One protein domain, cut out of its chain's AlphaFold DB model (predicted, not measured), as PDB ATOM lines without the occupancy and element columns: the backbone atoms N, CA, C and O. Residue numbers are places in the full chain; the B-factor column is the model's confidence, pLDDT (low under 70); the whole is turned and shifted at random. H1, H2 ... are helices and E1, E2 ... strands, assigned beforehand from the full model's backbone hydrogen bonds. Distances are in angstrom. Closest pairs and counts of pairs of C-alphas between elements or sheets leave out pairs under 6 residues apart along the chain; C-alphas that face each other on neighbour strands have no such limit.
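AT A GLANCE: This is residues 3 to 158 of the 164 residues of an uncharacterized protein of Proteobacteria bacterium (UniProt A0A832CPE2). What is the main picture? A small, twisted sheet of four short parallel strands, E2, E1, E3, E4 in order, makes the middle; the long helices H3 and H4 cross over one face, H5 packs on them at one end, and H1 grazes the sheet near E2. H6 and H7 lie toward the other end, and residues 132 to 145 stick out before the chain folds back to H8 on H4. What is printed? The printed part has 156 residues with eight named helices and four named strands, in the order E1 H1 E2 H2 H3 E3 H4 H5 E4 H6 H7 H8, class mixed. It is compact, radius of gyration of the C-alphas 16.7 A, with spans of 54 by 30 by 29 A.

HOW THE PARTS SIT: How do the strands pair? E1, residues 3 to 6, is parallel to E2, residues 32 to 36, with N 6 and O 35 within hydrogen-bond range at 2.8 A. E1 is parallel to E3, residues 74 to 76, with N 75 and O 5 at 2.8 A; E3 is parallel to E4, residues 115 to 117, with N 76 and O 116 at 2.9 A. Which helices join them? Strand-helix-strand units, parallel neighbours with helices between, are E1, H1 (17 to 29), E2 and E3, H4 (79 to 93), H5 (95 to 105), E4; E2, H2 (47 to 51), H3 (53 to 68), E3 is split by E1, and the three crossovers are right-handed. Where do the helices sit? H3 and H4 on one face make two layers with the sheet, and touch about perpendicular at 88 degrees, closest C-alphas Ile 57 and Ala 88, 4.9 A. H5 touches H3 at C-alphas 101 and 58, 6.6 A; H2 touches H3 only at the corner, C-alphas 48 and 56, 4.9 A. H6, residues 118 to 123, is on the sheet over none of its strands, and is close but not clearly touching H7, residues 125 to 131, C-alphas 122 and 128, 6.2 A; H8, residues 154 to 157, touches H4 at C-alphas 156 and 87, 6.1 A. What of helix backbones? Every O i to N i+4 pair is within hydrogen-bond range in H1, H2 and H4; H3 has 10 of 12, H5 5 of 7, H6 0 of 2 and H7 1 of 3, with O i to N i+3 3 of 3 in H6 and 3 of 4 in H7, and H8 is too short for such a pair.

IN THESE COORDINATES: Where does it begin and end? E1 begins at C-alpha 3 (-23.502, -39.122, -43.450); H8 ends at C-alpha 157 (-42.292, -45.826, -30.378). How long are the longer elements? H3 is 23.6 A, H4 20.6 A, H1 18.4 A, H5 15.1 A and E2 12.4 A.

THE WHOLE: Is anything loose or cut? The printed part has no cut, H7 to H8 is a long link, and residues 132 to 145 stand free. Is confidence low anywhere? No printed residue is under 70.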
ATOM      1  N   GLU A   3     -23.774 -37.685 -43.538       95.25
ATOM      2  CA  GLU A   3     -23.502 -39.122 -43.450       95.25
ATOM      3  C   GLU A   3     -24.507 -39.776 -42.496       95.25
ATOM      4  O   GLU A   3     -24.874 -39.183 -41.482       95.25
ATOM      5  N   ILE A   4     -24.984 -40.974 -42.841       96.44
ATOM      6  CA  ILE A   4     -25.948 -41.730 -42.034       96.44
ATOM      7  C   ILE A   4     -25.531 -43.191 -41.884       96.44
ATOM      8  O   ILE A   4     -24.976 -43.781 -42.815       96.44
ATOM      9  N   THR A   5     -25.892 -43.805 -40.755       98.19
ATOM     10  CA  THR A   5     -25.931 -45.267 -40.649       98.19
ATOM     11  C   THR A   5     -27.232 -45.767 -41.270       98.19
ATOM     12  O   THR A   5     -28.305 -45.252 -40.968       98.19
ATOM     13  N   TYR A   6     -27.172 -46.794 -42.110       98.00
ATOM     14  CA  TYR A   6     -28.325 -47.334 -42.820       98.00
ATOM     15  C   TYR A   6     -28.525 -48.812 -42.522       98.00
ATOM     16  O   TYR A   6     -27.609 -49.625 -42.639       98.00
ATOM     17  N   TYR A   7     -29.756 -49.154 -42.150       98.19
ATOM     18  CA  TYR A   7     -30.179 -50.535 -41.988       98.19
ATOM     19  C   TYR A   7     -31.166 -50.906 -43.105       98.19
ATOM     20  O   TYR A   7     -32.338 -50.531 -43.010       98.19
ATOM     21  N   PRO A   8     -30.740 -51.645 -44.148       96.50
ATOM     22  CA  PRO A   8     -31.602 -51.961 -45.291       96.50
ATOM     23  C   PRO A   8     -32.733 -52.929 -44.924       96.50
ATOM     24  O   PRO A   8     -33.839 -52.856 -45.466       96.50
ATOM     25  N   GLY A   9     -32.467 -53.843 -43.988       96.12
ATOM     26  CA  GLY A   9     -33.327 -54.990 -43.729       96.12
ATOM     27  C   GLY A   9     -33.317 -56.011 -44.877       96.12
ATOM     28  O   GLY A   9     -32.718 -55.819 -45.935       96.12
ATOM     29  N   CYS A  10     -33.994 -57.141 -44.670       95.75
ATOM     30  CA  CYS A  10     -33.945 -58.266 -45.608       95.75
ATOM     31  C   CYS A  10     -34.789 -58.068 -46.874       95.75
ATOM     32  O   CYS A  10     -34.433 -58.564 -47.935       95.75
ATOM     33  N   THR A  11     -35.914 -57.355 -46.792       94.00
ATOM     34  CA  THR A  11     -36.833 -57.201 -47.931       94.00
ATOM     35  C   THR A  11     -36.221 -56.356 -49.047       94.00
ATOM     36  O   THR A  11     -36.299 -56.740 -50.208       94.00
ATOM     37  N   LEU A  12     -35.551 -55.250 -48.704       94.00
ATOM     38  CA  LEU A  12     -34.932 -54.350 -49.688       94.00
ATOM     39  C   LEU A  12     -33.707 -54.964 -50.373       94.00
ATOM     40  O   LEU A  12     -33.277 -54.466 -51.403       94.00
ATOM     41  N   THR A  13     -33.148 -56.038 -49.817       91.00
ATOM     42  CA  THR A  13     -32.028 -56.782 -50.413       91.00
ATOM     43  C   THR A  13     -32.484 -58.026 -51.172       91.00
ATOM     44  O   THR A  13     -31.656 -58.747 -51.721       91.00
ATOM     45  N   THR A  14     -33.795 -58.294 -51.214       92.06
ATOM     46  CA  THR A  14     -34.366 -59.486 -51.851       92.06
ATOM     47  C   THR A  14     -35.618 -59.144 -52.663       92.06
ATOM     48  O   THR A  14     -35.514 -58.743 -53.815       92.06
ATOM     49  N   THR A  15     -36.808 -59.291 -52.084       93.25
ATOM     50  CA  THR A  15     -38.092 -59.215 -52.797       93.25
ATOM     51  C   THR A  15     -38.541 -57.798 -53.157       93.25
ATOM     52  O   THR A  15     -39.487 -57.656 -53.922       93.25
ATOM     53  N   ALA A  16     -37.895 -56.765 -52.614       94.31
ATOM     54  CA  ALA A  16     -38.106 -55.362 -52.974       94.31
ATOM     55  C   ALA A  16     -36.774 -54.681 -53.326       94.31
ATOM     56  O   ALA A  16     -36.489 -53.574 -52.859       94.31
ATOM     57  N   PHE A  17     -35.937 -55.369 -54.104       94.06
ATOM     58  CA  PHE A  17     -34.615 -54.891 -54.507       94.06
ATOM     59  C   PHE A  17     -34.664 -53.513 -55.181       94.06
ATOM     60  O   PHE A  17     -33.873 -52.633 -54.853       94.06
ATOM     61  N   GLU A  18     -35.646 -53.280 -56.050       95.88
ATOM     62  CA  GLU A  18     -35.833 -52.020 -56.772       95.88
ATOM     63  C   GLU A  18     -36.117 -50.856 -55.817       95.88
ATOM     64  O   GLU A  18     -35.711 -49.717 -56.063       95.88
ATOM     65  N   TYR A  19     -36.785 -51.131 -54.692       94.50
ATOM     66  CA  TYR A  19     -36.988 -50.126 -53.656       94.50
ATOM     67  C   TYR A  19     -35.677 -49.799 -52.927       94.50
ATOM     68  O   TYR A  19     -35.407 -48.629 -52.657       94.50
ATOM     69  N   GLY A  20     -34.837 -50.802 -52.654       94.94
ATOM     70  CA  GLY A  20     -33.493 -50.592 -52.109       94.94
ATOM     71  C   GLY A  20     -32.605 -49.770 -53.045       94.94
ATOM     72  O   GLY A  20     -32.073 -48.736 -52.638       94.94
ATOM     73  N   ASP A  21     -32.509 -50.177 -54.309       95.81
ATOM     74  CA  ASP A  21     -31.676 -49.523 -55.324       95.81
ATOM     75  C   ASP A  21     -32.106 -48.070 -55.586       95.81
ATOM     76  O   ASP A  21     -31.290 -47.142 -55.540       95.81
ATOM     77  N   SER A  22     -33.413 -47.839 -55.754       95.75
ATOM     78  CA  SER A  22     -33.947 -46.481 -55.915       95.75
ATOM     79  C   SER A  22     -33.714 -45.617 -54.676       95.75
ATOM     80  O   SER A  22     -33.369 -44.442 -54.813       95.75
ATOM     81  N   THR A  23     -33.827 -46.186 -53.472       95.56
ATOM     82  CA  THR A  23     -33.538 -45.478 -52.218       95.56
ATOM     83  C   THR A  23     -32.091 -44.992 -52.180       95.56
ATOM     84  O   THR A  23     -31.857 -43.800 -51.985       95.56
ATOM     85  N   ILE A  24     -31.116 -45.877 -52.409       95.81
ATOM     86  CA  ILE A  24     -29.692 -45.510 -52.401       95.81
ATOM     87  C   ILE A  24     -29.382 -44.483 -53.496       95.81
ATOM     88  O   ILE A  24     -28.689 -43.496 -53.243       95.81
ATOM     89  N   THR A  25     -29.950 -44.660 -54.690       95.25
ATOM     90  CA  THR A  25     -29.787 -43.720 -55.808       95.25
ATOM     91  C   THR A  25     -30.285 -42.318 -55.454       95.25
ATOM     92  O   THR A  25     -29.584 -41.330 -55.694       95.25
ATOM     93  N   VAL A  26     -31.471 -42.214 -54.844       93.06
ATOM     94  CA  VAL A  26     -32.040 -40.934 -54.400       93.06
ATOM     95  C   VAL A  26     -31.178 -40.304 -53.307       93.06
ATOM     96  O   VAL A  26     -30.843 -39.126 -53.412       93.06
ATOM     97  N   LEU A  27     -30.757 -41.071 -52.299       94.38
ATOM     98  CA  LEU A  27     -29.908 -40.567 -51.212       94.38
ATOM     99  C   LEU A  27     -28.575 -40.014 -51.731       94.38
ATOM    100  O   LEU A  27     -28.196 -38.894 -51.384       94.38
ATOM    101  N   ASN A  28     -27.919 -40.735 -52.640       93.06
ATOM    102  CA  ASN A  28     -26.686 -40.272 -53.277       93.06
ATOM    103  C   ASN A  28     -26.910 -38.972 -54.065       93.06
ATOM    104  O   ASN A  28     -26.099 -38.048 -53.987       93.06
ATOM    105  N   LYS A  29     -28.034 -38.859 -54.790       90.81
ATOM    106  CA  LYS A  29     -28.392 -37.635 -55.528       90.81
ATOM    107  C   LYS A  29     -28.655 -36.446 -54.601       90.81
ATOM    108  O   LYS A  29     -28.381 -35.312 -54.989       90.81
ATOM    109  N   LEU A  30     -29.148 -36.711 -53.393       90.94
ATOM    110  CA  LEU A  30     -29.359 -35.723 -52.335       90.94
ATOM    111  C   LEU A  30     -28.068 -35.365 -51.574       90.94
ATOM    112  O   LEU A  30     -28.111 -34.558 -50.650       90.94
ATOM    113  N   GLY A  31     -26.918 -35.935 -51.953       91.69
ATOM    114  CA  GLY A  31     -25.639 -35.675 -51.289       91.69
ATOM    115  C   GLY A  31     -25.516 -36.341 -49.917       91.69
ATOM    116  O   GLY A  31     -24.758 -35.860 -49.069       91.69
ATOM    117  N   VAL A  32     -26.261 -37.426 -49.691       94.69
ATOM    118  CA  VAL A  32     -26.210 -38.230 -48.468       94.69
ATOM    119  C   VAL A  32     -25.248 -39.393 -48.675       94.69
ATOM    120  O   VAL A  32     -25.420 -40.199 -49.585       94.69
ATOM    121  N   THR A  33     -24.245 -39.498 -47.808       95.56
ATOM    122  CA  THR A  33     -23.356 -40.660 -47.741       95.56
ATOM    123  C   THR A  33     -23.992 -41.731 -46.866       95.56
ATOM    124  O   THR A  33     -24.291 -41.499 -45.695       95.56
ATOM    125  N   VAL A  34     -24.193 -42.915 -47.435       96.50
ATOM    126  CA  VAL A  34     -24.841 -44.038 -46.757       96.50
ATOM    127  C   VAL A  34     -23.788 -45.026 -46.255       96.50
ATOM    128  O   VAL A  34     -23.019 -45.574 -47.045       96.50
ATOM    129  N   LYS A  35     -23.756 -45.273 -44.941       97.81
ATOM    130  CA  LYS A  35     -22.943 -46.325 -44.313       97.81
ATOM    131  C   LYS A  35     -23.847 -47.456 -43.852       97.81
ATOM    132  O   LYS A  35     -24.553 -47.330 -42.858       97.81
ATOM    133  N   GLU A  36     -23.848 -48.560 -44.585       97.50
ATOM    134  CA  GLU A  36     -24.604 -49.745 -44.184       97.50
ATOM    135  C   GLU A  36     -24.035 -50.351 -42.890       97.50
ATOM    136  O   GLU A  36     -22.816 -50.400 -42.710       97.50
ATOM    137  N   ILE A  37     -24.910 -50.803 -41.983       98.12
ATOM    138  CA  ILE A  37     -24.490 -51.508 -40.761       98.12
ATOM    139  C   ILE A  37     -23.677 -52.751 -41.154       98.12
ATOM    140  O   ILE A  37     -24.195 -53.598 -41.881       98.12
ATOM    141  N   PRO A  38     -22.441 -52.928 -40.657       97.19
ATOM    142  CA  PRO A  38     -21.645 -54.097 -40.997       97.19
ATOM    143  C   PRO A  38     -22.269 -55.371 -40.419       97.19
ATOM    144  O   PRO A  38     -22.695 -55.399 -39.261       97.19
ATOM    145  N   ASP A  39     -22.285 -56.434 -41.226       96.38
ATOM    146  CA  ASP A  39     -22.725 -57.771 -40.810       96.38
ATOM    147  C   ASP A  39     -24.108 -57.760 -40.125       96.38
ATOM    148  O   ASP A  39     -24.329 -58.366 -39.073       96.38
ATOM    149  N   TRP A  40     -25.045 -56.986 -40.678       97.38
ATOM    150  CA  TRP A  40     -26.411 -56.921 -40.171       97.38
ATOM    151  C   TRP A  40     -27.168 -58.231 -40.434       97.38
ATOM    152  O   TRP A  40     -26.887 -58.978 -41.368       97.38
ATOM    153  N   ASN A  41     -28.188 -58.497 -39.621       96.75
ATOM    154  CA  ASN A  41     -29.109 -59.625 -39.788       96.75
ATOM    155  C   ASN A  41     -30.567 -59.154 -39.894       96.75
ATOM    156  O   ASN A  41     -30.911 -58.044 -39.478       96.75
ATOM    157  N   CYS A  42     -31.460 -60.007 -40.409       96.12
ATOM    158  CA  CYS A  42     -32.904 -59.741 -40.395       96.12
ATOM    159  C   CYS A  42     -33.368 -59.353 -38.981       96.12
ATOM    160  O   CYS A  42     -32.910 -59.941 -38.009       96.12
ATOM    161  N   CYS A  43     -34.291 -58.398 -38.855       96.00
ATOM    162  CA  CYS A  43     -34.790 -57.899 -37.568       96.00
ATOM    163  C   CYS A  43     -35.692 -58.892 -36.808       96.00
ATOM    164  O   CYS A  43     -36.312 -58.518 -35.817       96.00
ATOM    165  N   GLY A  44     -35.840 -60.122 -37.307       92.12
ATOM    166  CA  GLY A  44     -36.724 -61.149 -36.753       92.12
ATOM    167  C   GLY A  44     -38.182 -61.057 -37.217       92.12
ATOM    168  O   GLY A  44     -38.947 -61.987 -36.966       92.12
ATOM    169  N   ALA A  45     -38.559 -59.986 -37.930       88.56
ATOM    170  CA  ALA A  45     -39.907 -59.746 -38.454       88.56
ATOM    171  C   ALA A  45     -41.002 -60.067 -37.409       88.56
ATOM    172  O   ALA A  45     -40.856 -59.723 -36.236       88.56
ATOM    173  N   ALA A  46     -42.103 -60.703 -37.820       81.06
ATOM    174  CA  ALA A  46     -43.097 -61.249 -36.895       81.06
ATOM    175  C   ALA A  46     -42.679 -62.621 -36.327       81.06
ATOM    176  O   ALA A  46     -43.056 -62.964 -35.208       81.06
ATOM    177  N   SER A  47     -41.874 -63.386 -37.071       85.25
ATOM    178  CA  SER A  47     -41.552 -64.785 -36.773       85.25
ATOM    179  C   SER A  47     -40.762 -64.967 -35.479       85.25
ATOM    180  O   SER A  47     -41.070 -65.872 -34.709       85.25
ATOM    181  N   ALA A  48     -39.784 -64.098 -35.197       84.62
ATOM    182  CA  ALA A  48     -38.984 -64.192 -33.976       84.62
ATOM    183  C   ALA A  48     -39.857 -64.042 -32.727       84.62
ATOM    184  O   ALA A  48     -39.729 -64.831 -31.801       84.62
ATOM    185  N   LYS A  49     -40.807 -63.095 -32.733       78.81
ATOM    186  CA  LYS A  49     -41.755 -62.907 -31.625       78.81
ATOM    187  C   LYS A  49     -42.633 -64.139 -31.398       78.81
ATOM    188  O   LYS A  49     -42.933 -64.456 -30.253       78.81
ATOM    189  N   SER A  50     -43.069 -64.799 -32.469       81.12
ATOM    190  CA  SER A  50     -43.898 -66.006 -32.374       81.12
ATOM    191  C   SER A  50     -43.140 -67.216 -31.833       81.12
ATOM    192  O   SER A  50     -43.772 -68.117 -31.293       81.12
ATOM    193  N   LEU A  51     -41.816 -67.243 -31.995       85.44
ATOM    194  CA  LEU A  51     -40.975 -68.352 -31.562       85.44
ATOM    195  C   LEU A  51     -40.426 -68.142 -30.147       85.44
ATOM    196  O   LEU A  51     -40.542 -69.030 -29.309       85.44
ATOM    197  N   ASP A  52     -39.820 -66.982 -29.893       89.44
ATOM    198  CA  ASP A  52     -39.135 -66.684 -28.640       89.44
ATOM    199  C   ASP A  52     -39.046 -65.161 -28.415       89.44
ATOM    200  O   ASP A  52     -38.444 -64.408 -29.192       89.44
ATOM    201  N   HIS A  53     -39.624 -64.696 -27.305       89.31
ATOM    202  CA  HIS A  53     -39.588 -63.287 -26.916       89.31
ATOM    203  C   HIS A  53     -38.155 -62.751 -26.762       89.31
ATOM    204  O   HIS A  53     -37.861 -61.635 -27.195       89.31
ATOM    205  N   ARG A  54     -37.245 -63.548 -26.203       92.69
ATOM    206  CA  ARG A  54     -35.832 -63.209 -26.032       92.69
ATOM    207  C   ARG A  54     -35.155 -62.987 -27.382       92.69
ATOM    208  O   ARG A  54     -34.498 -61.966 -27.577       92.69
ATOM    209  N   LEU A  55     -35.373 -63.882 -28.350       93.06
ATOM    210  CA  LEU A  55     -34.832 -63.714 -29.707       93.06
ATOM    211  C   LEU A  55     -35.403 -62.479 -30.408       93.06
ATOM    212  O   LEU A  55     -34.679 -61.806 -31.141       93.06
ATOM    213  N   SER A  56     -36.667 -62.137 -30.141       94.31
ATOM    214  CA  SER A  56     -37.297 -60.931 -30.693       94.31
ATOM    215  C   SER A  56     -36.622 -59.621 -30.253       94.31
ATOM    216  O   SER A  56     -36.784 -58.606 -30.927       94.31
ATOM    217  N   ILE A  57     -35.833 -59.655 -29.172       97.12
ATOM    218  CA  ILE A  57     -35.030 -58.530 -28.678       97.12
ATOM    219  C   ILE A  57     -33.563 -58.663 -29.100       97.12
ATOM    220  O   ILE A  57     -32.999 -57.715 -29.644       97.12
ATOM    221  N   LEU A  58     -32.946 -59.834 -28.903       97.12
ATOM    222  CA  LEU A  58     -31.511 -60.028 -29.150       97.12
ATOM    223  C   LEU A  58     -31.125 -59.849 -30.625       97.12
ATOM    224  O   LEU A  58     -30.093 -59.253 -30.931       97.12
ATOM    225  N   ILE A  59     -31.964 -60.329 -31.546       96.69
ATOM    226  CA  ILE A  59     -31.721 -60.247 -32.992       96.69
ATOM    227  C   ILE A  59     -31.630 -58.781 -33.470       96.69
ATOM    228  O   ILE A  59     -30.640 -58.431 -34.117       96.69
ATOM    229  N   PRO A  60     -32.607 -57.896 -33.180       97.75
ATOM    230  CA  PRO A  60     -32.471 -56.471 -33.479       97.75
ATOM    231  C   PRO A  60     -31.402 -55.761 -32.632       97.75
ATOM    232  O   PRO A  60     -30.717 -54.887 -33.163       97.75
ATOM    233  N   ALA A  61     -31.189 -56.146 -31.368       98.19
ATOM    234  CA  ALA A  61     -30.138 -55.562 -30.525       98.19
ATOM    235  C   ALA A  61     -28.725 -55.778 -31.101       98.19
ATOM    236  O   ALA A  61     -27.889 -54.876 -31.035       98.19
ATOM    237  N   ARG A  62     -28.471 -56.925 -31.746       98.06
ATOM    238  CA  ARG A  62     -27.218 -57.192 -32.469       98.06
ATOM    239  C   ARG A  62     -26.955 -56.174 -33.584       98.06
ATOM    240  O   ARG A  62     -25.826 -55.717 -33.733       98.06
ATOM    241  N   ASN A  63     -27.986 -55.764 -34.324       98.44
ATOM    242  CA  ASN A  63     -27.835 -54.728 -35.352       98.44
ATOM    243  C   ASN A  63     -27.503 -53.361 -34.733       98.44
ATOM    244  O   ASN A  63     -26.658 -52.648 -35.267       98.44
ATOM    245  N   ILE A  64     -28.114 -53.017 -33.590       98.44
ATOM    246  CA  ILE A  64     -27.789 -51.784 -32.850       98.44
ATOM    247  C   ILE A  64     -26.329 -51.820 -32.391       98.44
ATOM    248  O   ILE A  64     -25.603 -50.860 -32.626       98.44
ATOM    249  N   LYS A  65     -25.869 -52.944 -31.820       98.12
ATOM    250  CA  LYS A  65     -24.458 -53.163 -31.455       98.12
ATOM    251  C   LYS A  65     -23.524 -52.905 -32.640       98.12
ATOM    252  O   LYS A  65     -22.569 -52.143 -32.507       98.12
ATOM    253  N   ASN A  66     -23.794 -53.511 -33.796       97.88
ATOM    254  CA  ASN A  66     -22.928 -53.372 -34.970       97.88
ATOM    255  C   ASN A  66     -22.881 -51.922 -35.490       97.88
ATOM    256  O   ASN A  66     -21.839 -51.468 -35.970       97.88
ATOM    257  N   ALA A  67     -23.977 -51.177 -35.330       97.88
ATOM    258  CA  ALA A  67     -24.065 -49.768 -35.701       97.88
ATOM    259  C   ALA A  67     -23.253 -48.824 -34.796       97.88
ATOM    260  O   ALA A  67     -22.840 -47.768 -35.269       97.88
ATOM    261  N   VAL A  68     -22.978 -49.182 -33.531       96.56
ATOM    262  CA  VAL A  68     -22.248 -48.309 -32.581       96.56
ATOM    263  C   VAL A  68     -20.896 -47.859 -33.143       96.56
ATOM    264  O   VAL A  68     -20.508 -46.701 -32.997       96.56
ATOM    265  N   SER A  69     -20.191 -48.752 -33.847       93.62
ATOM    266  CA  SER A  69     -18.878 -48.454 -34.439       93.62
ATOM    267  C   SER A  69     -18.903 -47.347 -35.502       93.62
ATOM    268  O   SER A  69     -17.876 -46.710 -35.740       93.62
ATOM    269  N   LEU A  70     -20.069 -47.089 -36.103       96.00
ATOM    270  CA  LEU A  70     -20.254 -46.098 -37.160       96.00
ATOM    271  C   LEU A  70     -20.477 -44.680 -36.623       96.00
ATOM    272  O   LEU A  70     -20.418 -43.744 -37.413       96.00
ATOM    273  N   LYS A  71     -20.719 -44.514 -35.311       95.06
ATOM    274  CA  LYS A  71     -20.870 -43.209 -34.631       95.06
ATOM    275  C   LYS A  71     -21.865 -42.249 -35.306       95.06
ATOM    276  O   LYS A  71     -21.671 -41.039 -35.296       95.06
ATOM    277  N   ASN A  72     -22.927 -42.800 -35.886       95.25
ATOM    278  CA  ASN A  72     -23.982 -42.070 -36.586       95.25
ATOM    279  C   ASN A  72     -25.352 -42.655 -36.215       95.25
ATOM    280  O   ASN A  72     -25.458 -43.847 -35.906       95.25
ATOM    281  N   ASP A  73     -26.401 -41.842 -36.319       95.00
ATOM    282  CA  ASP A  73     -27.781 -42.294 -36.133       95.00
ATOM    283  C   ASP A  73     -28.202 -43.288 -37.229       95.00
ATOM    284  O   ASP A  73     -27.780 -43.195 -38.386       95.00
ATOM    285  N   ILE A  74     -29.049 -44.245 -36.850       97.88
ATOM    286  CA  ILE A  74     -29.523 -45.331 -37.711       97.88
ATOM    287  C   ILE A  74     -30.795 -44.890 -38.433       97.88
ATOM    288  O   ILE A  74     -31.797 -44.578 -37.797       97.88
ATOM    289  N   TYR A  75     -30.796 -44.960 -39.759       97.38
ATOM    290  CA  TYR A  75     -31.965 -44.719 -40.596       97.38
ATOM    291  C   TYR A  75     -32.486 -46.023 -41.195       97.38
ATOM    292  O   TYR A  75     -31.730 -46.833 -41.741       97.38
ATOM    293  N   VAL A  76     -33.802 -46.219 -41.087       96.69
ATOM    294  CA  VAL A  76     -34.469 -47.482 -41.418       96.69
ATOM    295  C   VAL A  76     -35.651 -47.236 -42.367       96.69
ATOM    296  O   VAL A  76     -36.608 -46.563 -41.985       96.69
ATOM    297  N   PRO A  77     -35.647 -47.784 -43.594       95.06
ATOM    298  CA  PRO A  77     -36.735 -47.591 -44.556       95.06
ATOM    299  C   PRO A  77     -37.959 -48.467 -44.254       95.06
ATOM    300  O   PRO A  77     -39.092 -48.090 -44.537       95.06
ATOM    301  N   CYS A  78     -37.755 -49.645 -43.662       94.75
ATOM    302  CA  CYS A  78     -38.829 -50.591 -43.378       94.75
ATOM    303  C   CYS A  78     -39.475 -50.325 -42.008       94.75
ATOM    304  O   CYS A  78     -38.812 -50.411 -40.973       94.75
ATOM    305  N   ALA A  79     -40.795 -50.118 -41.988       93.31
ATOM    306  CA  ALA A  79     -41.566 -49.877 -40.765       93.31
ATOM    307  C   ALA A  79     -41.461 -51.009 -39.733       93.31
ATOM    308  O   ALA A  79     -41.320 -50.758 -38.539       93.31
ATOM    309  N   GLY A  80     -41.495 -52.268 -40.182       94.00
ATOM    310  CA  GLY A  80     -41.350 -53.428 -39.296       94.00
ATOM    311  C   GLY A  80     -39.949 -53.530 -38.689       94.00
ATOM    312  O   GLY A  80     -39.806 -53.807 -37.500       94.00
ATOM    313  N   CYS A  81     -38.920 -53.235 -39.488       96.25
ATOM    314  CA  CYS A  81     -37.536 -53.175 -39.021       96.25
ATOM    315  C   CYS A  81     -37.349 -52.078 -37.974       96.25
ATOM    316  O   CYS A  81     -36.807 -52.354 -36.906       96.25
ATOM    317  N   TYR A  82     -37.850 -50.872 -38.257       96.50
ATOM    318  CA  TYR A  82     -37.850 -49.754 -37.317       96.50
ATOM    319  C   TYR A  82     -38.515 -50.153 -35.998       96.50
ATOM    320  O   TYR A  82     -37.925 -50.011 -34.933       96.50
ATOM    321  N   ASN A  83     -39.702 -50.757 -36.067       95.19
ATOM    322  CA  ASN A  83     -40.444 -51.189 -34.888       95.19
ATOM    323  C   ASN A  83     -39.660 -52.174 -34.004       95.19
ATOM    324  O   ASN A  83     -39.588 -52.004 -32.789       95.19
ATOM    325  N   ASN A  84     -39.061 -53.199 -34.613       96.19
ATOM    326  CA  ASN A  84     -38.299 -54.212 -33.884       96.19
ATOM    327  C   ASN A  84     -36.994 -53.649 -33.303       96.19
ATOM    328  O   ASN A  84     -36.643 -53.971 -32.169       96.19
ATOM    329  N   LEU A  85     -36.318 -52.758 -34.032       97.62
ATOM    330  CA  LEU A  85     -35.167 -52.016 -33.518       97.62
ATOM    331  C   LEU A  85     -35.550 -51.122 -32.335       97.62
ATOM    332  O   LEU A  85     -34.846 -51.120 -31.334       97.62
ATOM    333  N   MET A  86     -36.688 -50.428 -32.397       97.31
ATOM    334  CA  MET A  86     -37.161 -49.602 -31.286       97.31
ATOM    335  C   MET A  86     -37.497 -50.429 -30.045       97.31
ATOM    336  O   MET A  86     -37.151 -50.022 -28.941       97.31
ATOM    337  N   LYS A  87     -38.096 -51.617 -30.197       96.19
ATOM    338  CA  LYS A  87     -38.304 -52.546 -29.067       96.19
ATOM    339  C   LYS A  87     -36.986 -52.953 -28.418       96.19
ATOM    340  O   LYS A  87     -36.870 -52.881 -27.198       96.19
ATOM    341  N   ALA A  88     -35.995 -53.337 -29.226       97.56
ATOM    342  CA  ALA A  88     -34.663 -53.653 -28.722       97.56
ATOM    343  C   ALA A  88     -34.022 -52.450 -28.036       97.56
ATOM    344  O   ALA A  88     -33.540 -52.585 -26.920       97.56
ATOM    345  N   LYS A  89     -34.098 -51.264 -28.647       97.69
ATOM    346  CA  LYS A  89     -33.619 -50.016 -28.056       97.69
ATOM    347  C   LYS A  89     -34.244 -49.770 -26.685       97.69
ATOM    348  O   LYS A  89     -33.504 -49.506 -25.753       97.69
ATOM    349  N   ARG A  90     -35.564 -49.926 -26.521       96.88
ATOM    350  CA  ARG A  90     -36.214 -49.778 -25.203       96.88
ATOM    351  C   ARG A  90     -35.744 -50.800 -24.185       96.88
ATOM    352  O   ARG A  90     -35.579 -50.450 -23.026       96.88
ATOM    353  N   ALA A  91     -35.540 -52.043 -24.609       96.81
ATOM    354  CA  ALA A  91     -35.021 -53.080 -23.730       96.81
ATOM    355  C   ALA A  91     -33.560 -52.817 -23.333       96.81
ATOM    356  O   ALA A  91     -33.188 -53.099 -22.207       96.81
ATOM    357  N   ILE A  92     -32.750 -52.240 -24.225       97.62
ATOM    358  CA  ILE A  92     -31.393 -51.793 -23.900       97.62
ATOM    359  C   ILE A  92     -31.456 -50.555 -22.995       97.62
ATOM    360  O   ILE A  92     -30.675 -50.450 -22.070       97.62
ATOM    361  N   GLU A  93     -32.373 -49.610 -23.193       96.25
ATOM    362  CA  GLU A  93     -32.496 -48.411 -22.341       96.25
ATOM    363  C   GLU A  93     -32.955 -48.717 -20.902       96.25
ATOM    364  O   GLU A  93     -32.735 -47.902 -20.013       96.25
ATOM    365  N   ASP A  94     -33.543 -49.886 -20.666       96.00
ATOM    366  CA  ASP A  94     -33.948 -50.395 -19.354       96.00
ATOM    367  C   ASP A  94     -32.773 -51.127 -18.681       96.00
ATOM    368  O   ASP A  94     -32.327 -52.161 -19.174       96.00
ATOM    369  N   ASP A  95     -32.256 -50.597 -17.568       93.19
ATOM    370  CA  ASP A  95     -31.039 -51.107 -16.915       93.19
ATOM    371  C   ASP A  95     -31.158 -52.570 -16.444       93.19
ATOM    372  O   ASP A  95     -30.171 -53.310 -16.495       93.19
ATOM    373  N   GLU A  96     -32.354 -53.016 -16.036       93.88
ATOM    374  CA  GLU A  96     -32.585 -54.399 -15.595       93.88
ATOM    375  C   GLU A  96     -32.417 -55.369 -16.772       93.88
ATOM    376  O   GLU A  96     -31.720 -56.380 -16.677       93.88
ATOM    377  N   LYS A  97     -32.995 -55.013 -17.922       95.81
ATOM    378  CA  LYS A  97     -32.921 -55.821 -19.149       95.81
ATOM    379  C   LYS A  97     -31.578 -55.679 -19.862       95.81
ATOM    380  O   LYS A  97     -31.121 -56.637 -20.490       95.81
ATOM    381  N   ARG A  98     -30.934 -54.508 -19.776       97.06
ATOM    382  CA  ARG A  98     -29.655 -54.214 -20.442       97.06
ATOM    383  C   ARG A  98     -28.593 -55.231 -20.063       97.06
ATOM    384  O   ARG A  98     -27.963 -55.780 -20.958       97.06
ATOM    385  N   SER A  99     -28.430 -55.506 -18.770       96.50
ATOM    386  CA  SER A  99     -27.395 -56.418 -18.262       96.50
ATOM    387  C   SER A  99     -27.467 -57.806 -18.915       96.50
ATOM    388  O   SER A  99     -26.453 -58.358 -19.353       96.50
ATOM    389  N   GLU A 100     -28.676 -58.353 -19.068       96.50
ATOM    390  CA  GLU A 100     -28.876 -59.637 -19.743       96.50
ATOM    391  C   GLU A 100     -28.554 -59.555 -21.238       96.50
ATOM    392  O   GLU A 100     -27.851 -60.414 -21.768       96.50
ATOM    393  N   ILE A 101     -29.019 -58.506 -21.922       97.94
ATOM    394  CA  ILE A 101     -28.760 -58.301 -23.355       97.94
ATOM    395  C   ILE A 101     -27.256 -58.156 -23.625       97.94
ATOM    396  O   ILE A 101     -26.730 -58.774 -24.549       97.94
ATOM    397  N   GLU A 102     -26.554 -57.363 -22.818       98.00
ATOM    398  CA  GLU A 102     -25.110 -57.140 -22.928       98.00
ATOM    399  C   GLU A 102     -24.312 -58.424 -22.715       98.00
ATOM    400  O   GLU A 102     -23.388 -58.717 -23.482       98.00
ATOM    401  N   LYS A 103     -24.708 -59.229 -21.721       97.62
ATOM    402  CA  LYS A 103     -24.116 -60.543 -21.463       97.62
ATOM    403  C   LYS A 103     -24.269 -61.474 -22.666       97.62
ATOM    404  O   LYS A 103     -23.295 -62.096 -23.082       97.62
ATOM    405  N   GLU A 104     -25.465 -61.552 -23.244       97.25
ATOM    406  CA  GLU A 104     -25.748 -62.407 -24.405       97.25
ATOM    407  C   GLU A 104     -25.027 -61.949 -25.674       97.25
ATOM    408  O   GLU A 104     -24.591 -62.763 -26.488       97.25
ATOM    409  N   LEU A 105     -24.871 -60.636 -25.848       97.44
ATOM    410  CA  LEU A 105     -24.161 -60.061 -26.987       97.44
ATOM    411  C   LEU A 105     -22.645 -59.971 -26.776       97.44
ATOM    412  O   LEU A 105     -21.938 -59.602 -27.726       97.44
ATOM    413  N   ASN A 106     -22.156 -60.281 -25.571       97.56
ATOM    414  CA  ASN A 106     -20.785 -60.043 -25.125       97.56
ATOM    415  C   ASN A 106     -20.310 -58.628 -25.515       97.56
ATOM    416  O   ASN A 106     -19.335 -58.457 -26.255       97.56
ATOM    417  N   PHE A 107     -21.099 -57.618 -25.144       97.81
ATOM    418  CA  PHE A 107     -20.894 -56.227 -25.545       97.81
ATOM    419  C   PHE A 107     -21.555 -55.270 -24.557       97.81
ATOM    420  O   PHE A 107     -22.686 -55.516 -24.165       97.81
ATOM    421  N   THR A 108     -20.893 -54.160 -24.231       97.44
ATOM    422  CA  THR A 108     -21.437 -53.106 -23.360       97.44
ATOM    423  C   THR A 108     -21.863 -51.892 -24.181       97.44
ATOM    424  O   THR A 108     -21.067 -51.341 -24.948       97.44
ATOM    425  N   PHE A 109     -23.106 -51.447 -24.004       96.44
ATOM    426  CA  PHE A 109     -23.653 -50.252 -24.635       96.44
ATOM    427  C   PHE A 109     -23.297 -49.007 -23.818       96.44
ATOM    428  O   PHE A 109     -24.031 -48.596 -22.922       96.44
ATOM    429  N   ASN A 110     -22.177 -48.370 -24.165       92.88
ATOM    430  CA  ASN A 110     -21.814 -47.061 -23.607       92.88
ATOM    431  C   ASN A 110     -22.657 -45.925 -24.205       92.88
ATOM    432  O   ASN A 110     -22.963 -44.946 -23.531       92.88
ATOM    433  N   GLU A 111     -23.035 -46.069 -25.474       92.19
ATOM    434  CA  GLU A 111     -23.901 -45.150 -26.204       92.19
ATOM    435  C   GLU A 111     -24.875 -45.965 -27.055       92.19
ATOM    436  O   GLU A 111     -24.524 -47.015 -27.601       92.19
ATOM    437  N   ILE A 112     -26.108 -45.474 -27.171       94.81
ATOM    438  CA  ILE A 112     -27.163 -46.103 -27.965       94.81
ATOM    439  C   ILE A 112     -27.507 -45.133 -29.100       94.81
ATOM    440  O   ILE A 112     -28.045 -44.058 -28.816       94.81
ATOM    441  N   PRO A 113     -27.215 -45.475 -30.371       95.06
ATOM    442  CA  PRO A 113     -27.551 -44.624 -31.505       95.06
ATOM    443  C   PRO A 113     -29.045 -44.309 -31.538       95.06
ATOM    444  O   PRO A 113     -29.879 -45.169 -31.215       95.06
ATOM    445  N   LYS A 114     -29.410 -43.100 -31.978       95.88
ATOM    446  CA  LYS A 114     -30.817 -42.841 -32.278       95.88
ATOM    447  C   LYS A 114     -31.207 -43.636 -33.515       95.88
ATOM    448  O   LYS A 114     -30.375 -43.971 -34.359       95.88
ATOM    449  N   ILE A 115     -32.488 -43.965 -33.598       97.19
ATOM    450  CA  ILE A 115     -33.037 -44.769 -34.682       97.19
ATOM    451  C   ILE A 115     -34.205 -43.993 -35.259       97.19
ATOM    452  O   ILE A 115     -35.159 -43.682 -34.550       97.19
ATOM    453  N   TYR A 116     -34.125 -43.699 -36.547       96.00
ATOM    454  CA  TYR A 116     -35.100 -42.913 -37.273       96.00
ATOM    455  C   TYR A 116     -35.692 -43.726 -38.423       96.00
ATOM    456  O   TYR A 116     -34.980 -44.478 -39.100       96.00
ATOM    457  N   PRO A 117     -36.990 -43.564 -38.711       95.19
ATOM    458  CA  PRO A 117     -37.498 -43.900 -40.026       95.19
ATOM    459  C   PRO A 117     -36.722 -43.122 -41.096       95.19
ATOM    460  O   PRO A 117     -36.392 -41.951 -40.906       95.19
ATOM    461  N   LEU A 118     -36.463 -43.739 -42.251       94.62
ATOM    462  CA  LEU A 118     -35.720 -43.079 -43.330       94.62
ATOM    463  C   LEU A 118     -36.390 -41.767 -43.776       94.62
ATOM    464  O   LEU A 118     -35.705 -40.819 -44.144       94.62
ATOM    465  N   MET A 119     -37.723 -41.691 -43.698       91.12
ATOM    466  CA  MET A 119     -38.481 -40.504 -44.098       91.12
ATOM    467  C   MET A 119     -38.130 -39.245 -43.286       91.12
ATOM    468  O   MET A 119     -38.212 -38.150 -43.833       91.12
ATOM    469  N   ASN A 120     -37.658 -39.380 -42.038       92.06
ATOM    470  CA  ASN A 120     -37.244 -38.237 -41.214       92.06
ATOM    471  C   ASN A 120     -36.038 -37.508 -41.816       92.06
ATOM    472  O   ASN A 120     -35.838 -36.323 -41.569       92.06
ATOM    473  N   LEU A 121     -35.253 -38.180 -42.663       91.56
ATOM    474  CA  LEU A 121     -34.166 -37.540 -43.394       91.56
ATOM    475  C   LEU A 121     -34.668 -36.405 -44.299       91.56
ATOM    476  O   LEU A 121     -34.002 -35.385 -44.436       91.56
ATOM    477  N   PHE A 122     -35.865 -36.556 -44.871       89.69
ATOM    478  CA  PHE A 122     -36.475 -35.572 -45.767       89.69
ATOM    479  C   PHE A 122     -37.097 -34.383 -45.026       89.69
ATOM    480  O   PHE A 122     -37.514 -33.429 -45.675       89.69
ATOM    481  N   LEU A 123     -37.139 -34.428 -43.690       88.75
ATOM    482  CA  LEU A 123     -37.527 -33.298 -42.841       88.75
ATOM    483  C   LEU A 123     -36.341 -32.381 -42.519       88.75
ATOM    484  O   LEU A 123     -36.534 -31.297 -41.978       88.75
ATOM    485  N   LYS A 124     -35.105 -32.795 -42.835       88.94
ATOM    486  CA  LYS A 124     -33.923 -31.958 -42.620       88.94
ATOM    487  C   LYS A 124     -33.875 -30.838 -43.655       88.94
ATOM    488  O   LYS A 124     -33.895 -31.110 -44.857       88.94
ATOM    489  N   ASP A 125     -33.695 -29.601 -43.195       89.19
ATOM    490  CA  ASP A 125     -33.603 -28.406 -44.048       89.19
ATOM    491  C   ASP A 125     -32.595 -28.557 -45.192       89.19
ATOM    492  O   ASP A 125     -32.852 -28.144 -46.322       89.19
ATOM    493  N   GLU A 126     -31.436 -29.154 -44.914       88.31
ATOM    494  CA  GLU A 126     -30.386 -29.368 -45.911       88.31
ATOM    495  C   GLU A 126     -30.824 -30.306 -47.040       88.31
ATOM    496  O   GLU A 126     -30.446 -30.078 -48.184       88.31
ATOM    497  N   ILE A 127     -31.669 -31.299 -46.746       90.44
ATOM    498  CA  ILE A 127     -32.225 -32.222 -47.740       90.44
ATOM    499  C   ILE A 127     -33.387 -31.556 -48.479       90.44
ATOM    500  O   ILE A 127     -33.436 -31.614 -49.708       90.44
ATOM    501  N   MET A 128     -34.267 -30.851 -47.758       88.12
ATOM    502  CA  MET A 128     -35.378 -30.088 -48.343       88.12
ATOM    503  C   MET A 128     -34.925 -29.077 -49.394       88.12
ATOM    504  O   MET A 128     -35.550 -28.949 -50.447       88.12
ATOM    505  N   ARG A 129     -33.806 -28.392 -49.147       87.44
ATOM    506  CA  ARG A 129     -33.227 -27.430 -50.094       87.44
ATOM    507  C   ARG A 129     -32.752 -28.071 -51.396       87.44
ATOM    508  O   ARG A 129     -32.753 -27.399 -52.417       87.44
ATOM    509  N   VAL A 130     -32.354 -29.344 -51.391       85.38
ATOM    510  CA  VAL A 130     -31.897 -30.010 -52.623       85.38
ATOM    511  C   VAL A 130     -33.066 -30.293 -53.565       85.38
ATOM    512  O   VAL A 130     -32.891 -30.261 -54.784       85.38
ATOM    513  N   PHE A 131     -34.261 -30.557 -53.027       79.19
ATOM    514  CA  PHE A 131     -35.431 -30.878 -53.842       79.19
ATOM    515  C   PHE A 131     -36.432 -29.730 -54.031       79.19
ATOM    516  O   PHE A 131     -37.391 -29.910 -54.778       79.19
ATOM    517  N   SER A 132     -36.213 -28.547 -53.441       80.81
ATOM    518  CA  SER A 132     -37.104 -27.382 -53.614       80.81
ATOM    519  C   SER A 132     -37.307 -26.983 -55.079       80.81
ATOM    520  O   SER A 132     -38.362 -26.467 -55.444       80.81
ATOM    521  N   ASP A 133     -36.316 -27.272 -55.922       75.38
ATOM    522  CA  ASP A 133     -36.325 -26.927 -57.343       75.38
ATOM    523  C   ASP A 133     -36.899 -28.045 -58.232       75.38
ATOM    524  O   ASP A 133     -37.132 -27.842 -59.428       75.38
ATOM    525  N   TYR A 134     -37.161 -29.232 -57.670       79.81
ATOM    526  CA  TYR A 134     -37.714 -30.350 -58.428       79.81
ATOM    527  C   TYR A 134     -39.212 -30.162 -58.642       79.81
ATOM    528  O   TYR A 134     -40.017 -30.158 -57.711       79.81
ATOM    529  N   LYS A 135     -39.602 -30.067 -59.913       74.31
ATOM    530  CA  LYS A 135     -41.003 -30.032 -60.329       74.31
ATOM    531  C   LYS A 135     -41.399 -31.366 -60.941       74.31
ATOM    532  O   LYS A 135     -40.766 -31.832 -61.890       74.31
ATOM    533  N   PHE A 136     -42.474 -31.956 -60.429       78.00
ATOM    534  CA  PHE A 136     -43.126 -33.075 -61.100       78.00
ATOM    535  C   PHE A 136     -43.649 -32.603 -62.459       78.00
ATOM    536  O   PHE A 136     -44.323 -31.579 -62.553       78.00
ATOM    537  N   LYS A 137     -43.311 -33.343 -63.519       77.06
ATOM    538  CA  LYS A 137     -43.755 -33.034 -64.888       77.06
ATOM    539  C   LYS A 137     -45.250 -33.292 -65.087       77.06
ATOM    540  O   LYS A 137     -45.851 -32.710 -65.982       77.06
ATOM    541  N   GLU A 138     -45.835 -34.140 -64.249       83.81
ATOM    542  CA  GLU A 138     -47.226 -34.570 -64.332       83.81
ATOM    543  C   GLU A 138     -47.947 -34.312 -63.008       83.81
ATOM    544  O   GLU A 138     -47.360 -34.417 -61.927       83.81
ATOM    545  N   SER A 139     -49.238 -33.987 -63.088       83.00
ATOM    546  CA  SER A 139     -50.090 -33.880 -61.906       83.00
ATOM    547  C   SER A 139     -50.483 -35.282 -61.450       83.00
ATOM    548  O   SER A 139     -51.414 -35.888 -61.980       83.00
ATOM    549  N   VAL A 140     -49.750 -35.811 -60.472       85.19
ATOM    550  CA  VAL A 140     -50.047 -37.105 -59.853       85.19
ATOM    551  C   VAL A 140     -50.812 -36.866 -58.556       85.19
ATOM    552  O   VAL A 140     -50.372 -36.110 -57.690       85.19
ATOM    553  N   LYS A 141     -51.964 -37.523 -58.397       88.31
ATOM    554  CA  LYS A 141     -52.656 -37.579 -57.104       88.31
ATOM    555  C   LYS A 141     -51.978 -38.634 -56.237       88.31
ATOM    556  O   LYS A 141     -51.968 -39.807 -56.598       88.31
ATOM    557  N   ILE A 142     -51.431 -38.215 -55.102       87.00
ATOM    558  CA  ILE A 142     -50.723 -39.091 -54.167       87.00
ATOM    559  C   ILE A 142     -51.597 -39.291 -52.929       87.00
ATOM    560  O   ILE A 142     -52.047 -38.323 -52.318       87.00
ATOM    561  N   ALA A 143     -51.821 -40.549 -52.554       91.19
ATOM    562  CA  ALA A 143     -52.403 -40.915 -51.269       91.19
ATOM    563  C   ALA A 143     -51.297 -41.495 -50.380       91.19
ATOM    564  O   ALA A 143     -50.777 -42.576 -50.655       91.19
ATOM    565  N   SER A 144     -50.916 -40.771 -49.328       87.25
ATOM    566  CA  SER A 144     -49.860 -41.215 -48.415       87.25
ATOM    567  C   SER A 144     -50.344 -42.362 -47.528       87.25
ATOM    568  O   SER A 144     -51.280 -42.198 -46.744       87.25
ATOM    569  N   TYR A 145     -49.671 -43.511 -47.611       88.19
ATOM    570  CA  TYR A 145     -49.890 -44.651 -46.722       88.19
ATOM    571  C   TYR A 145     -48.711 -44.805 -45.758       88.19
ATOM    572  O   TYR A 145     -47.665 -45.340 -46.112       88.19
ATOM    573  N   TYR A 146     -48.892 -44.346 -44.521       82.00
ATOM    574  CA  TYR A 146     -47.867 -44.452 -43.477       82.00
ATOM    575  C   TYR A 146     -47.813 -45.846 -42.841       82.00
ATOM    576  O   TYR A 146     -46.813 -46.233 -42.249       82.00
ATOM    577  N   GLY A 147     -48.891 -46.625 -42.947       82.94
ATOM    578  CA  GLY A 147     -49.030 -47.871 -42.197       82.94
ATOM    579  C   GLY A 147     -49.092 -47.650 -40.679       82.94
ATOM    580  O   GLY A 147     -49.006 -46.537 -40.167       82.94
ATOM    581  N   CYS A 148     -49.283 -48.734 -39.927       85.56
ATOM    582  CA  CYS A 148     -49.405 -48.671 -38.468       85.56
ATOM    583  C   CYS A 148     -48.064 -48.825 -37.736       85.56
ATOM    584  O   CYS A 148     -47.910 -48.325 -36.625       85.56
ATOM    585  N   ALA A 149     -47.089 -49.507 -38.341       86.19
ATOM    586  CA  ALA A 149     -45.876 -49.959 -37.656       86.19
ATOM    587  C   ALA A 149     -44.867 -48.841 -37.331       86.19
ATOM    588  O   ALA A 149     -44.029 -49.040 -36.453       86.19
ATOM    589  N   PHE A 150     -44.970 -47.673 -37.980       85.69
ATOM    590  CA  PHE A 150     -44.207 -46.476 -37.602       85.69
ATOM    591  C   PHE A 150     -44.781 -45.752 -36.379       85.69
ATOM    592  O   PHE A 150     -44.069 -44.969 -35.759       85.69
ATOM    593  N   LEU A 151     -46.042 -46.010 -36.016       84.88
ATOM    594  CA  LEU A 151     -46.753 -45.272 -34.963       84.88
ATOM    595  C   LEU A 151     -47.224 -46.160 -33.803       84.88
ATOM    596  O   LEU A 151     -47.573 -45.649 -32.745       84.88
ATOM    597  N   ARG A 152     -47.238 -47.490 -33.969       87.06
ATOM    598  CA  ARG A 152     -47.741 -48.428 -32.957       87.06
ATOM    599  C   ARG A 152     -46.760 -49.562 -32.633       87.06
ATOM    600  O   ARG A 152     -46.171 -50.123 -33.557       87.06
ATOM    601  N   PRO A 153     -46.663 -49.995 -31.361       88.56
ATOM    602  CA  PRO A 153     -47.365 -49.445 -30.196       88.56
ATOM    603  C   PRO A 153     -46.718 -48.144 -29.703       88.56
ATOM    604  O   PRO A 153     -45.494 -47.998 -29.738       88.56
ATOM    605  N   GLU A 154     -47.545 -47.207 -29.239       88.06
ATOM    606  CA  GLU A 154     -47.091 -45.889 -28.780       88.06
ATOM    607  C   GLU A 154     -46.153 -45.999 -27.572       88.06
ATOM    608  O   GLU A 154     -45.164 -45.279 -27.512       88.06
ATOM    609  N   GLU A 155     -46.373 -46.959 -26.668       89.25
ATOM    610  CA  GLU A 155     -45.499 -47.152 -25.498       89.25
ATOM    611  C   GLU A 155     -44.032 -47.414 -25.890       89.25
ATOM    612  O   GLU A 155     -43.101 -47.009 -25.189       89.25
ATOM    613  N   VAL A 156     -43.819 -48.078 -27.032       89.69
ATOM    614  CA  VAL A 156     -42.483 -48.393 -27.553       89.69
ATOM    615  C   VAL A 156     -41.954 -47.247 -28.409       89.69
ATOM    616  O   VAL A 156     -40.817 -46.806 -28.221       89.69
ATOM    617  N   LEU A 157     -42.754 -46.781 -29.370       90.06
ATOM    618  CA  LEU A 157     -42.292 -45.826 -30.378       90.06
ATOM    619  C   LEU A 157     -42.286 -44.386 -29.867       90.06
ATOM    620  O   LEU A 157     -41.527 -43.578 -30.388       90.06
ATOM    621  N   LYS A 158     -43.097 -44.068 -28.853       87.94
ATOM    622  CA  LYS A 158     -43.220 -42.748 -28.212       87.94
ATOM    623  C   LYS A 158     -43.357 -41.590 -29.209       87.94
ATOM    624  O   LYS A 158     -42.865 -40.492 -28.966       87.94
TER     625      LYS A 158